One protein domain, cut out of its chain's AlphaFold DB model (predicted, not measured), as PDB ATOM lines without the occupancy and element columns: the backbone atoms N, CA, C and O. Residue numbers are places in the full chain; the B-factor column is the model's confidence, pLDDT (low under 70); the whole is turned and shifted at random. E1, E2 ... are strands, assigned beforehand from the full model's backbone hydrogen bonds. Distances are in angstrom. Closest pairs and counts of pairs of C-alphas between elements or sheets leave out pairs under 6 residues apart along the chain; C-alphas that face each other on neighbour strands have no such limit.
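This is residues 10 to 87 of the 289 residues of an uncharacterized protein of Armatimonadetes bacterium (UniProt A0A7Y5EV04). One twisted sheet of four strands folds over on itself like a U, since E1, E2 and E3 each double back along their length, and its two layers are partly face to face. E4 lies beside E3 in one of these layers, and its first residue, Leu 76, comes near the first residue of E1, Met 21. The printed part has 78 residues with no named helix and four named strands, E1 to E4 in that order along the chain and across the sheet, antiparallel throughout; the class is all strand. The whole is compact, with a radius of gyration of the C-alphas of 11.5 A and spans of 32 by 24 by 21 A.

Residues 14 to 15 pair antiparallel with residues 22 to 23 of E1, residues 21 to 35, an edge strand. E1 bends by 148 degrees at residue 25. It forms a hairpin with E2, residues 38 to 52, where N 24 and O 49 are within hydrogen-bond range at 2.8 A. E2 bends by 156 degrees at residue 41 and forms a hairpin with E3, residues 57 to 70; N 43 and O 64 are 2.7 A apart. E3 bends by 144 degrees at residue 60. It forms a hairpin with E4, residues 76 to 87, the other edge strand; N 82 and O 65 are 2.7 A apart. The strands make a meander, each the antiparallel neighbour of the one before. The closest C-alphas of E1 and E4, those of Met 21 and Leu 76, are 5.9 A apart.

E1 begins at C-alpha 21, (-40.176, -42.976, -19.259), and measures 17.9 A from first to last C-alpha. E2 measures 15.7 A and E3 17.2 A. E4 measures 21.5 A, bends by 92 degrees at residue 84 and ends at C-alpha 87, (-29.071, -57.204, -18.598).

The C-alphas farthest apart, those of Ala 72 and Ala 86, are 33.4 A apart. The printed part has no cut, and its three links between strands are tight. Mean pLDDT of the printed part is 94.4; residues 10 to 12 are under 70.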
ATOM      1  N   GLN A  10     -45.458 -51.842 -34.635       45.66
ATOM      2  CA  GLN A  10     -44.783 -50.880 -35.516       45.66
ATOM      3  C   GLN A  10     -43.696 -50.193 -34.692       45.66
ATOM      4  O   GLN A  10     -44.051 -49.501 -33.742       45.66
ATOM      5  N   ASP A  11     -42.419 -50.472 -34.999       57.06
ATOM      6  CA  ASP A  11     -41.204 -49.945 -34.346       57.06
ATOM      7  C   ASP A  11     -41.465 -49.434 -32.926       57.06
ATOM      8  O   ASP A  11     -41.442 -48.234 -32.663       57.06
ATOM      9  N   GLY A  12     -41.856 -50.361 -32.044       68.50
ATOM     10  CA  GLY A  12     -42.584 -50.046 -30.822       68.50
ATOM     11  C   GLY A  12     -41.802 -49.093 -29.931       68.50
ATOM     12  O   GLY A  12     -40.871 -49.503 -29.238       68.50
ATOM     13  N   VAL A  13     -42.189 -47.819 -29.939       88.56
ATOM     14  CA  VAL A  13     -41.694 -46.794 -29.026       88.56
ATOM     15  C   VAL A  13     -42.863 -46.356 -28.156       88.56
ATOM     16  O   VAL A  13     -43.830 -45.766 -28.627       88.56
ATOM     17  N   PHE A  14     -42.767 -46.646 -26.866       93.19
ATOM     18  CA  PHE A  14     -43.596 -46.038 -25.837       93.19
ATOM     19  C   PHE A  14     -42.834 -44.862 -25.229       93.19
ATOM     20  O   PHE A  14     -41.643 -44.985 -24.940       93.19
ATOM     21  N   VAL A  15     -43.522 -43.746 -25.001       94.50
ATOM     22  CA  VAL A  15     -43.012 -42.609 -24.230       94.50
ATOM     23  C   VAL A  15     -44.147 -42.087 -23.353       94.50
ATOM     24  O   VAL A  15     -45.287 -42.001 -23.813       94.50
ATOM     25  N   ASP A  16     -43.859 -41.763 -22.094       93.56
ATOM     26  CA  ASP A  16     -44.838 -41.092 -21.241       93.56
ATOM     27  C   ASP A  16     -45.078 -39.633 -21.675       93.56
ATOM     28  O   ASP A  16     -44.368 -39.067 -22.507       93.56
ATOM     29  N   LYS A  17     -46.093 -38.985 -21.098       90.62
ATOM     30  CA  LYS A  17     -46.493 -37.621 -21.489       90.62
ATOM     31  C   LYS A  17     -45.427 -36.551 -21.231       90.62
ATOM     32  O   LYS A  17     -45.561 -35.431 -21.716       90.62
ATOM     33  N   ARG A  18     -44.400 -36.865 -20.438       92.75
ATOM     34  CA  ARG A  18     -43.353 -35.936 -19.996       92.75
ATOM     35  C   ARG A  18     -41.982 -36.301 -20.560       92.75
ATOM     36  O   ARG A  18     -40.996 -35.698 -20.144       92.75
ATOM     37  N   ASN A  19     -41.919 -37.245 -21.502       93.50
ATOM     38  CA  ASN A  19     -40.677 -37.788 -22.051       93.50
ATOM     39  C   ASN A  19     -39.710 -38.298 -20.968       93.50
ATOM     40  O   ASN A  19     -38.495 -38.243 -21.146       93.50
ATOM     41  N   ASN A  20     -40.238 -38.760 -19.831       95.44
ATOM     42  CA  ASN A  20     -39.430 -39.261 -18.728       95.44
ATOM     43  C   ASN A  20     -39.192 -40.760 -18.868       95.44
ATOM     44  O   ASN A  20     -38.040 -41.173 -18.950       95.44
ATOM     45  N   MET A  21     -40.259 -41.559 -18.918       97.19
ATOM     46  CA  MET A  21     -40.176 -42.976 -19.259       97.19
ATOM     47  C   MET A  21     -40.246 -43.158 -20.775       97.19
ATOM     48  O   MET A  21     -41.193 -42.690 -21.409       97.19
ATOM     49  N   SER A  22     -39.302 -43.900 -21.353       97.06
ATOM     50  CA  SER A  22     -39.417 -44.412 -22.723       97.06
ATOM     51  C   SER A  22     -39.043 -45.887 -22.802       97.06
ATOM     52  O   SER A  22     -38.158 -46.337 -22.078       97.06
ATOM     53  N   VAL A  23     -39.722 -46.648 -23.662       97.06
ATOM     54  CA  VAL A  23     -39.444 -48.069 -23.916       97.06
ATOM     55  C   VAL A  23     -39.446 -48.314 -25.419       97.06
ATOM     56  O   VAL A  23     -40.391 -47.940 -26.107       97.06
ATOM     57  N   LYS A  24     -38.381 -48.923 -25.935       95.31
ATOM     58  CA  LYS A  24     -38.116 -49.118 -27.363       95.31
ATOM     59  C   LYS A  24     -37.707 -50.560 -27.643       95.31
ATOM     60  O   LYS A  24     -37.272 -51.270 -26.735       95.31
ATOM     61  N   ASN A  25     -37.771 -50.961 -28.912       93.75
ATOM     62  CA  ASN A  25     -37.302 -52.266 -29.399       93.75
ATOM     63  C   ASN A  25     -37.957 -53.462 -28.685       93.75
ATOM     64  O   ASN A  25     -37.328 -54.500 -28.465       93.75
ATOM     65  N   TRP A  26     -39.222 -53.307 -28.299       94.19
ATOM     66  CA  TRP A  26     -40.001 -54.375 -27.693       94.19
ATOM     67  C   TRP A  26     -40.746 -55.188 -28.758       94.19
ATOM     68  O   TRP A  26     -41.178 -54.672 -29.784       94.19
ATOM     69  N   THR A  27     -40.895 -56.485 -28.507       93.50
ATOM     70  CA  THR A  27     -41.775 -57.404 -29.242       93.50
ATOM     71  C   THR A  27     -43.170 -57.434 -28.620       93.50
ATOM     72  O   THR A  27     -44.165 -57.556 -29.329       93.50
ATOM     73  N   SER A  28     -43.258 -57.272 -27.300       93.12
ATOM     74  CA  SER A  28     -44.506 -57.005 -26.590       93.12
ATOM     75  C   SER A  28     -44.246 -56.021 -25.457       93.12
ATOM     76  O   SER A  28     -43.190 -56.055 -24.828       93.12
ATOM     77  N   PHE A  29     -45.197 -55.129 -25.202       95.00
ATOM     78  CA  PHE A  29     -45.153 -54.233 -24.058       95.00
ATOM     79  C   PHE A  29     -46.574 -53.962 -23.575       95.00
ATOM     80  O   PHE A  29     -47.460 -53.649 -24.366       95.00
ATOM     81  N   VAL A  30     -46.793 -54.117 -22.275       95.25
ATOM     82  CA  VAL A  30     -48.076 -53.902 -21.611       95.25
ATOM     83  C   VAL A  30     -47.841 -53.010 -20.406       95.25
ATOM     84  O   VAL A  30     -46.912 -53.231 -19.631       95.25
ATOM     85  N   ILE A  31     -48.723 -52.030 -20.239       95.88
ATOM     86  CA  ILE A  31     -48.812 -51.188 -19.054       95.88
ATOM     87  C   ILE A  31     -50.214 -51.338 -18.463       95.88
ATOM     88  O   ILE A  31     -51.217 -51.190 -19.160       95.88
ATOM     89  N   HIS A  32     -50.286 -51.665 -17.179       95.19
ATOM     90  CA  HIS A  32     -51.519 -51.864 -16.436       95.19
ATOM     91  C   HIS A  32     -51.607 -50.822 -15.325       95.19
ATOM     92  O   HIS A  32     -50.739 -50.740 -14.456       95.19
ATOM     93  N   ARG A  33     -52.654 -49.996 -15.350       95.50
ATOM     94  CA  ARG A  33     -52.892 -49.011 -14.294       95.50
ATOM     95  C   ARG A  33     -53.569 -49.689 -13.108       95.50
ATOM     96  O   ARG A  33     -54.737 -50.048 -13.199       95.50
ATOM     97  N   VAL A  34     -52.829 -49.833 -12.010       96.94
ATOM     98  CA  VAL A  34     -53.303 -50.466 -10.769       96.94
ATOM     99  C   VAL A  34     -54.130 -49.484  -9.939       96.94
ATOM    100  O   VAL A  34     -55.147 -49.856  -9.362       96.94
ATOM    101  N   SER A  35     -53.713 -48.218  -9.896       95.50
ATOM    102  CA  SER A  35     -54.433 -47.135  -9.222       95.50
ATOM    103  C   SER A  35     -54.162 -45.791  -9.901       95.50
ATOM    104  O   SER A  35     -53.430 -45.700 -10.892       95.50
ATOM    105  N   ASP A  36     -54.716 -44.705  -9.360       93.88
ATOM    106  CA  ASP A  36     -54.437 -43.368  -9.882       93.88
ATOM    107  C   ASP A  36     -52.957 -42.981  -9.789       93.88
ATOM    108  O   ASP A  36     -52.486 -42.223 -10.638       93.88
ATOM    109  N   SER A  37     -52.221 -43.549  -8.833       96.50
ATOM    110  CA  SER A  37     -50.819 -43.236  -8.549       96.50
ATOM    111  C   SER A  37     -49.837 -44.350  -8.919       96.50
ATOM    112  O   SER A  37     -48.644 -44.195  -8.666       96.50
ATOM    113  N   LEU A  38     -50.296 -45.474  -9.481       97.50
ATOM    114  CA  LEU A  38     -49.462 -46.656  -9.716       97.50
ATOM    115  C   LEU A  38     -49.783 -47.335 -11.047       97.50
ATOM    116  O   LEU A  38     -50.939 -47.644 -11.352       97.50
ATOM    117  N   VAL A  39     -48.730 -47.635 -11.801       98.00
ATOM    118  CA  VAL A  39     -48.768 -48.532 -12.957       98.00
ATOM    119  C   VAL A  39     -47.793 -49.682 -12.758       98.00
ATOM    120  O   VAL A  39     -46.711 -49.512 -12.195       98.00
ATOM    121  N   GLU A  40     -48.167 -50.838 -13.278       98.50
ATOM    122  CA  GLU A  40     -47.289 -51.980 -13.496       98.50
ATOM    123  C   GLU A  40     -47.023 -52.117 -14.991       98.50
ATOM    124  O   GLU A  40     -47.873 -51.782 -15.819       98.50
ATOM    125  N   PHE A  41     -45.844 -52.599 -15.359       98.06
ATOM    126  CA  PHE A  41     -45.494 -52.821 -16.754       98.06
ATOM    127  C   PHE A  41     -44.774 -54.148 -16.944       98.06
ATOM    128  O   PHE A  41     -44.088 -54.645 -16.050       98.06
ATOM    129  N   LYS A  42     -44.917 -54.705 -18.145       98.31
ATOM    130  CA  LYS A  42     -44.169 -55.866 -18.618       98.31
ATOM    131  C   LYS A  42     -43.824 -55.692 -20.091       98.31
ATOM    132  O   LYS A  42     -44.686 -55.333 -20.885       98.31
ATOM    133  N   GLY A  43     -42.584 -55.977 -20.454       96.56
ATOM    134  CA  GLY A  43     -42.077 -55.905 -21.811       96.56
ATOM    135  C   GLY A  43     -41.112 -57.029 -22.132       96.56
ATOM    136  O   GLY A  43     -40.356 -57.472 -21.275       96.56
ATOM    137  N   GLU A  44     -41.117 -57.447 -23.388       96.88
ATOM    138  CA  GLU A  44     -40.180 -58.412 -23.957       96.88
ATOM    139  C   GLU A  44     -39.536 -57.801 -25.208       96.88
ATOM    140  O   GLU A  44     -40.194 -57.062 -25.938       96.88
ATOM    141  N   GLY A  45     -38.276 -58.114 -25.498       94.56
ATOM    142  CA  GLY A  45     -37.555 -57.670 -26.695       94.56
ATOM    143  C   GLY A  45     -36.191 -58.347 -26.847       94.56
ATOM    144  O   GLY A  45     -35.834 -59.229 -26.072       94.56
ATOM    145  N   LYS A  46     -35.428 -57.976 -27.884       92.44
ATOM    146  CA  LYS A  46     -34.105 -58.568 -28.182       92.44
ATOM    147  C   LYS A  46     -33.108 -57.558 -28.794       92.44
ATOM    148  O   LYS A  46     -32.839 -57.633 -29.991       92.44
ATOM    149  N   PRO A  47     -32.511 -56.646 -28.008       94.56
ATOM    150  CA  PRO A  47     -32.880 -56.287 -26.642       94.56
ATOM    151  C   PRO A  47     -33.951 -55.186 -26.621       94.56
ATOM    152  O   PRO A  47     -33.902 -54.242 -27.417       94.56
ATOM    153  N   LEU A  48     -34.866 -55.271 -25.658       96.06
ATOM    154  CA  LEU A  48     -35.708 -54.152 -25.240       96.06
ATOM    155  C   LEU A  48     -34.816 -53.077 -24.608       96.06
ATOM    156  O   LEU A  48     -33.868 -53.390 -23.885       96.06
ATOM    157  N   GLN A  49     -35.116 -51.808 -24.878       97.50
ATOM    158  CA  GLN A  49     -34.419 -50.663 -24.287       97.50
ATOM    159  C   GLN A  49     -35.407 -49.821 -23.493       97.50
ATOM    160  O   GLN A  49     -36.496 -49.548 -23.987       97.50
ATOM    161  N   ALA A  50     -35.039 -49.394 -22.290       97.94
ATOM    162  CA  ALA A  50     -35.872 -48.512 -21.483       97.94
ATOM    163  C   ALA A  50     -35.044 -47.386 -20.861       97.94
ATOM    164  O   ALA A  50     -33.872 -47.572 -20.546       97.94
ATOM    165  N   GLU A  51     -35.648 -46.220 -20.681       98.12
ATOM    166  CA  GLU A  51     -35.006 -45.054 -20.077       98.12
ATOM    167  C   GLU A  51     -35.971 -44.360 -19.117       98.12
ATOM    168  O   GLU A  51     -37.154 -44.229 -19.428       98.12
ATOM    169  N   TRP A  52     -35.445 -43.899 -17.981       97.75
ATOM    170  CA  TRP A  52     -36.103 -42.970 -17.061       97.75
ATOM    171  C   TRP A  52     -35.236 -41.721 -16.898       97.75
ATOM    172  O   TRP A  52     -34.337 -41.685 -16.052       97.75
ATOM    173  N   ALA A  53     -35.505 -40.689 -17.700       95.94
ATOM    174  CA  ALA A  53     -34.651 -39.507 -17.836       95.94
ATOM    175  C   ALA A  53     -34.436 -38.754 -16.509       95.94
ATOM    176  O   ALA A  53     -33.306 -38.438 -16.136       95.94
ATOM    177  N   GLY A  54     -35.499 -38.531 -15.733       93.75
ATOM    178  CA  GLY A  54     -35.468 -37.849 -14.433       93.75
ATOM    179  C   GLY A  54     -34.766 -38.639 -13.324       93.75
ATOM    180  O   GLY A  54     -34.305 -38.051 -12.343       93.75
ATOM    181  N   GLN A  55     -34.629 -39.957 -13.493       94.88
ATOM    182  CA  GLN A  55     -33.808 -40.821 -12.631       94.88
ATOM    183  C   GLN A  55     -32.425 -41.101 -13.232       94.88
ATOM    184  O   GLN A  55     -31.572 -41.681 -12.557       94.88
ATOM    185  N   ARG A  56     -32.191 -40.649 -14.470       96.12
ATOM    186  CA  ARG A  56     -30.957 -40.822 -15.243       96.12
ATOM    187  C   ARG A  56     -30.568 -42.290 -15.421       96.12
ATOM    188  O   ARG A  56     -29.381 -42.615 -15.382       96.12
ATOM    189  N   ILE A  57     -31.570 -43.155 -15.575       97.56
ATOM    190  CA  ILE A  57     -31.414 -44.604 -15.728       97.56
ATOM    191  C   ILE A  57     -31.660 -44.986 -17.184       97.56
ATOM    192  O   ILE A  57     -32.676 -44.611 -17.760       97.56
ATOM    193  N   GLU A  58     -30.763 -45.789 -17.737       98.31
ATOM    194  CA  GLU A  58     -30.891 -46.432 -19.042       98.31
ATOM    195  C   GLU A  58     -30.737 -47.943 -18.868       98.31
ATOM    196  O   GLU A  58     -29.817 -48.387 -18.183       98.31
ATOM    197  N   LEU A  59     -31.603 -48.734 -19.496       98.00
ATOM    198  CA  LEU A  59     -31.674 -50.188 -19.364       98.00
ATOM    199  C   LEU A  59     -31.697 -50.851 -20.740       98.00
ATOM    200  O   LEU A  59     -32.309 -50.349 -21.685       98.00
ATOM    201  N   ARG A  60     -31.086 -52.030 -20.825       98.31
ATOM    202  CA  ARG A  60     -31.220 -52.981 -21.928       98.31
ATOM    203  C   ARG A  60     -31.390 -54.377 -21.356       98.31
ATOM    204  O   ARG A  60     -30.648 -54.769 -20.458       98.31
ATOM    205  N   THR A  61     -32.373 -55.113 -21.853       98.50
ATOM    206  CA  THR A  61     -32.665 -56.476 -21.394       98.50
ATOM    207  C   THR A  61     -33.569 -57.198 -22.390       98.50
ATOM    208  O   THR A  61     -34.133 -56.563 -23.282       98.50
ATOM    209  N   ASN A  62     -33.723 -58.513 -22.261       98.19
ATOM    210  CA  ASN A  62     -34.687 -59.255 -23.062       98.19
ATOM    211  C   ASN A  62     -36.093 -59.212 -22.458       98.19
ATOM    212  O   ASN A  62     -37.057 -59.124 -23.208       98.19
ATOM    213  N   SER A  63     -36.208 -59.232 -21.131       98.31
ATOM    214  CA  SER A  63     -37.480 -59.159 -20.410       98.31
ATOM    215  C   SER A  63     -37.387 -58.114 -19.308       98.31
ATOM    216  O   SER A  63     -36.421 -58.093 -18.545       98.31
ATOM    217  N   LEU A  64     -38.389 -57.246 -19.236       98.56
ATOM    218  CA  LEU A  64     -38.518 -56.183 -18.250       98.56
ATOM    219  C   LEU A  64     -39.905 -56.277 -17.617       98.56
ATOM    220  O   LEU A  64     -40.909 -56.236 -18.318       98.56
ATOM    221  N   SER A  65     -39.984 -56.321 -16.297       98.62
ATOM    222  CA  SER A  65     -41.235 -56.095 -15.567       98.62
ATOM    223  C   SER A  65     -40.996 -55.154 -14.402       98.62
ATOM    224  O   SER A  65     -39.854 -54.988 -13.988       98.62
ATOM    225  N   GLY A  66     -42.024 -54.487 -13.897       98.50
ATOM    226  CA  GLY A  66     -41.824 -53.558 -12.795       98.50
ATOM    227  C   GLY A  66     -43.012 -52.662 -12.521       98.50
ATOM    228  O   GLY A  66     -44.112 -52.867 -13.036       98.50
ATOM    229  N   SER A  67     -42.760 -51.650 -11.699       98.56
ATOM    230  CA  SER A  67     -43.764 -50.677 -11.289       98.56
ATOM    231  C   SER A  67     -43.229 -49.253 -11.364       98.56
ATOM    232  O   SER A  67     -42.035 -48.997 -11.174       98.56
ATOM    233  N   ALA A  68     -44.120 -48.310 -11.652       98.44
ATOM    234  CA  ALA A  68     -43.818 -46.887 -11.660       98.44
ATOM    235  C   ALA A  68     -44.931 -46.088 -10.975       98.44
ATOM    236  O   ALA A  68     -46.118 -46.390 -11.114       98.44
ATOM    237  N   SER A  69     -44.547 -45.036 -10.252       97.81
ATOM    238  CA  SER A  69     -45.501 -44.073  -9.711       97.81
ATOM    239  C   SER A  69     -46.002 -43.176 -10.834       97.81
ATOM    240  O   SER A  69     -45.187 -42.656 -11.604       97.81
ATOM    241  N   VAL A  70     -47.305 -42.924 -10.866       96.81
ATOM    242  CA  VAL A  70     -47.917 -41.905 -11.721       96.81
ATOM    243  C   VAL A  70     -47.960 -40.594 -10.945       96.81
ATOM    244  O   VAL A  70     -48.591 -40.511  -9.892       96.81
ATOM    245  N   GLN A  71     -47.281 -39.574 -11.456       93.62
ATOM    246  CA  GLN A  71     -47.282 -38.224 -10.894       93.62
ATOM    247  C   GLN A  71     -48.091 -37.269 -11.786       93.62
ATOM    248  O   GLN A  71     -48.742 -37.691 -12.750       93.62
ATOM    249  N   ALA A  72     -48.076 -35.976 -11.446       88.75
ATOM    250  CA  ALA A  72     -48.779 -34.941 -12.197       88.75
ATOM    251  C   ALA A  72     -48.501 -35.048 -13.705       88.75
ATOM    252  O   ALA A  72     -47.392 -35.368 -14.137       88.75
ATOM    253  N   GLU A  73     -49.546 -34.808 -14.499       86.56
ATOM    254  CA  GLU A  73     -49.493 -34.817 -15.966       86.56
ATOM    255  C   GLU A  73     -49.099 -36.166 -16.602       86.56
ATOM    256  O   GLU A  73     -48.834 -36.228 -17.800       86.56
ATOM    257  N   GLY A  74     -49.122 -37.268 -15.845       88.94
ATOM    258  CA  GLY A  74     -48.802 -38.603 -16.360       88.94
ATOM    259  C   GLY A  74     -47.304 -38.907 -16.428       88.94
ATOM    260  O   GLY A  74     -46.906 -39.781 -17.193       88.94
ATOM    261  N   LEU A  75     -46.488 -38.199 -15.641       94.31
ATOM    262  CA  LEU A  75     -45.081 -38.527 -15.402       94.31
ATOM    263  C   LEU A  75     -44.960 -39.906 -14.734       94.31
ATOM    264  O   LEU A  75     -45.507 -40.107 -13.648       94.31
ATOM    265  N   LEU A  76     -44.213 -40.834 -15.342       97.19
ATOM    266  CA  LEU A  76     -43.969 -42.166 -14.783       97.19
ATOM    267  C   LEU A  76     -42.566 -42.252 -14.182       97.19
ATOM    268  O   LEU A  76     -41.577 -42.211 -14.906       97.19
ATOM    269  N   THR A  77     -42.462 -42.405 -12.862       97.06
ATOM    270  CA  THR A  77     -41.174 -42.571 -12.154       97.06
ATOM    271  C   THR A  77     -41.014 -44.014 -11.695       97.06
ATOM    272  O   THR A  77     -41.889 -44.538 -11.012       97.06
ATOM    273  N   LEU A  78     -39.907 -44.656 -12.064       98.12
ATOM    274  CA  LEU A  78     -39.595 -46.044 -11.742       98.12
ATOM    275  C   LEU A  78     -39.533 -46.257 -10.227       98.12
ATOM    276  O   LEU A  78     -38.779 -45.568  -9.540       98.12
ATOM    277  N   ILE A  79     -40.281 -47.242  -9.734       98.38
ATOM    278  CA  ILE A  79     -40.244 -47.713  -8.343       98.38
ATOM    279  C   ILE A  79     -39.406 -48.988  -8.259       98.38
ATOM    280  O   ILE A  79     -38.529 -49.105  -7.402       98.38
ATOM    281  N   SER A  80     -39.663 -49.936  -9.159       98.56
ATOM    282  CA  SER A  80     -38.954 -51.210  -9.220       98.56
ATOM    283  C   SER A  80     -38.884 -51.745 -10.642       98.56
ATOM    284  O   SER A  80     -39.768 -51.471 -11.455       98.56
ATOM    285  N   ALA A  81     -37.843 -52.522 -10.931       98.75
ATOM    286  CA  ALA A  81     -37.730 -53.276 -12.173       98.75
ATOM    287  C   ALA A  81     -37.081 -54.638 -11.928       98.75
ATOM    288  O   ALA A  81     -36.052 -54.711 -11.267       98.75
ATOM    289  N   ASP A  82     -37.631 -55.682 -12.530       98.75
ATOM    290  CA  ASP A  82     -37.023 -56.995 -12.693       98.75
ATOM    291  C   ASP A  82     -36.633 -57.174 -14.160       98.75
ATOM    292  O   ASP A  82     -37.462 -57.027 -15.062       98.75
ATOM    293  N   LEU A  83     -35.358 -57.473 -14.391       98.69
ATOM    294  CA  LEU A  83     -34.742 -57.593 -15.705       98.69
ATOM    295  C   LEU A  83     -34.162 -58.993 -15.885       98.69
ATOM    296  O   LEU A  83     -33.492 -59.514 -14.987       98.69
ATOM    297  N   GLN A  84     -34.365 -59.590 -17.058       98.25
ATOM    298  CA  GLN A  84     -33.838 -60.915 -17.383       98.25
ATOM    299  C   GLN A  84     -33.326 -61.001 -18.820       98.25
ATOM    300  O   GLN A  84     -33.949 -60.519 -19.763       98.25
ATOM    301  N   GLY A  85     -32.199 -61.693 -18.989       95.75
ATOM    302  CA  GLY A  85     -31.567 -61.923 -20.282       95.75
ATOM    303  C   GLY A  85     -30.770 -60.708 -20.749       95.75
ATOM    304  O   GLY A  85     -31.341 -59.654 -21.020       95.75
ATOM    305  N   ALA A  86     -29.446 -60.885 -20.842       92.12
ATOM    306  CA  ALA A  86     -28.489 -59.872 -21.297       92.12
ATOM    307  C   ALA A  86     -28.728 -58.490 -20.657       92.12
ATOM    308  O   ALA A  86     -28.881 -57.489 -21.358       92.12
ATOM    309  N   VAL A  87     -28.812 -58.449 -19.323       98.44
ATOM    310  CA  VAL A  87     -29.071 -57.204 -18.598       98.44
ATOM    311  C   VAL A  87     -27.853 -56.300 -18.703       98.44
ATOM    312  O   VAL A  87     -26.749 -56.691 -18.330       98.44
TER     313      VAL A  87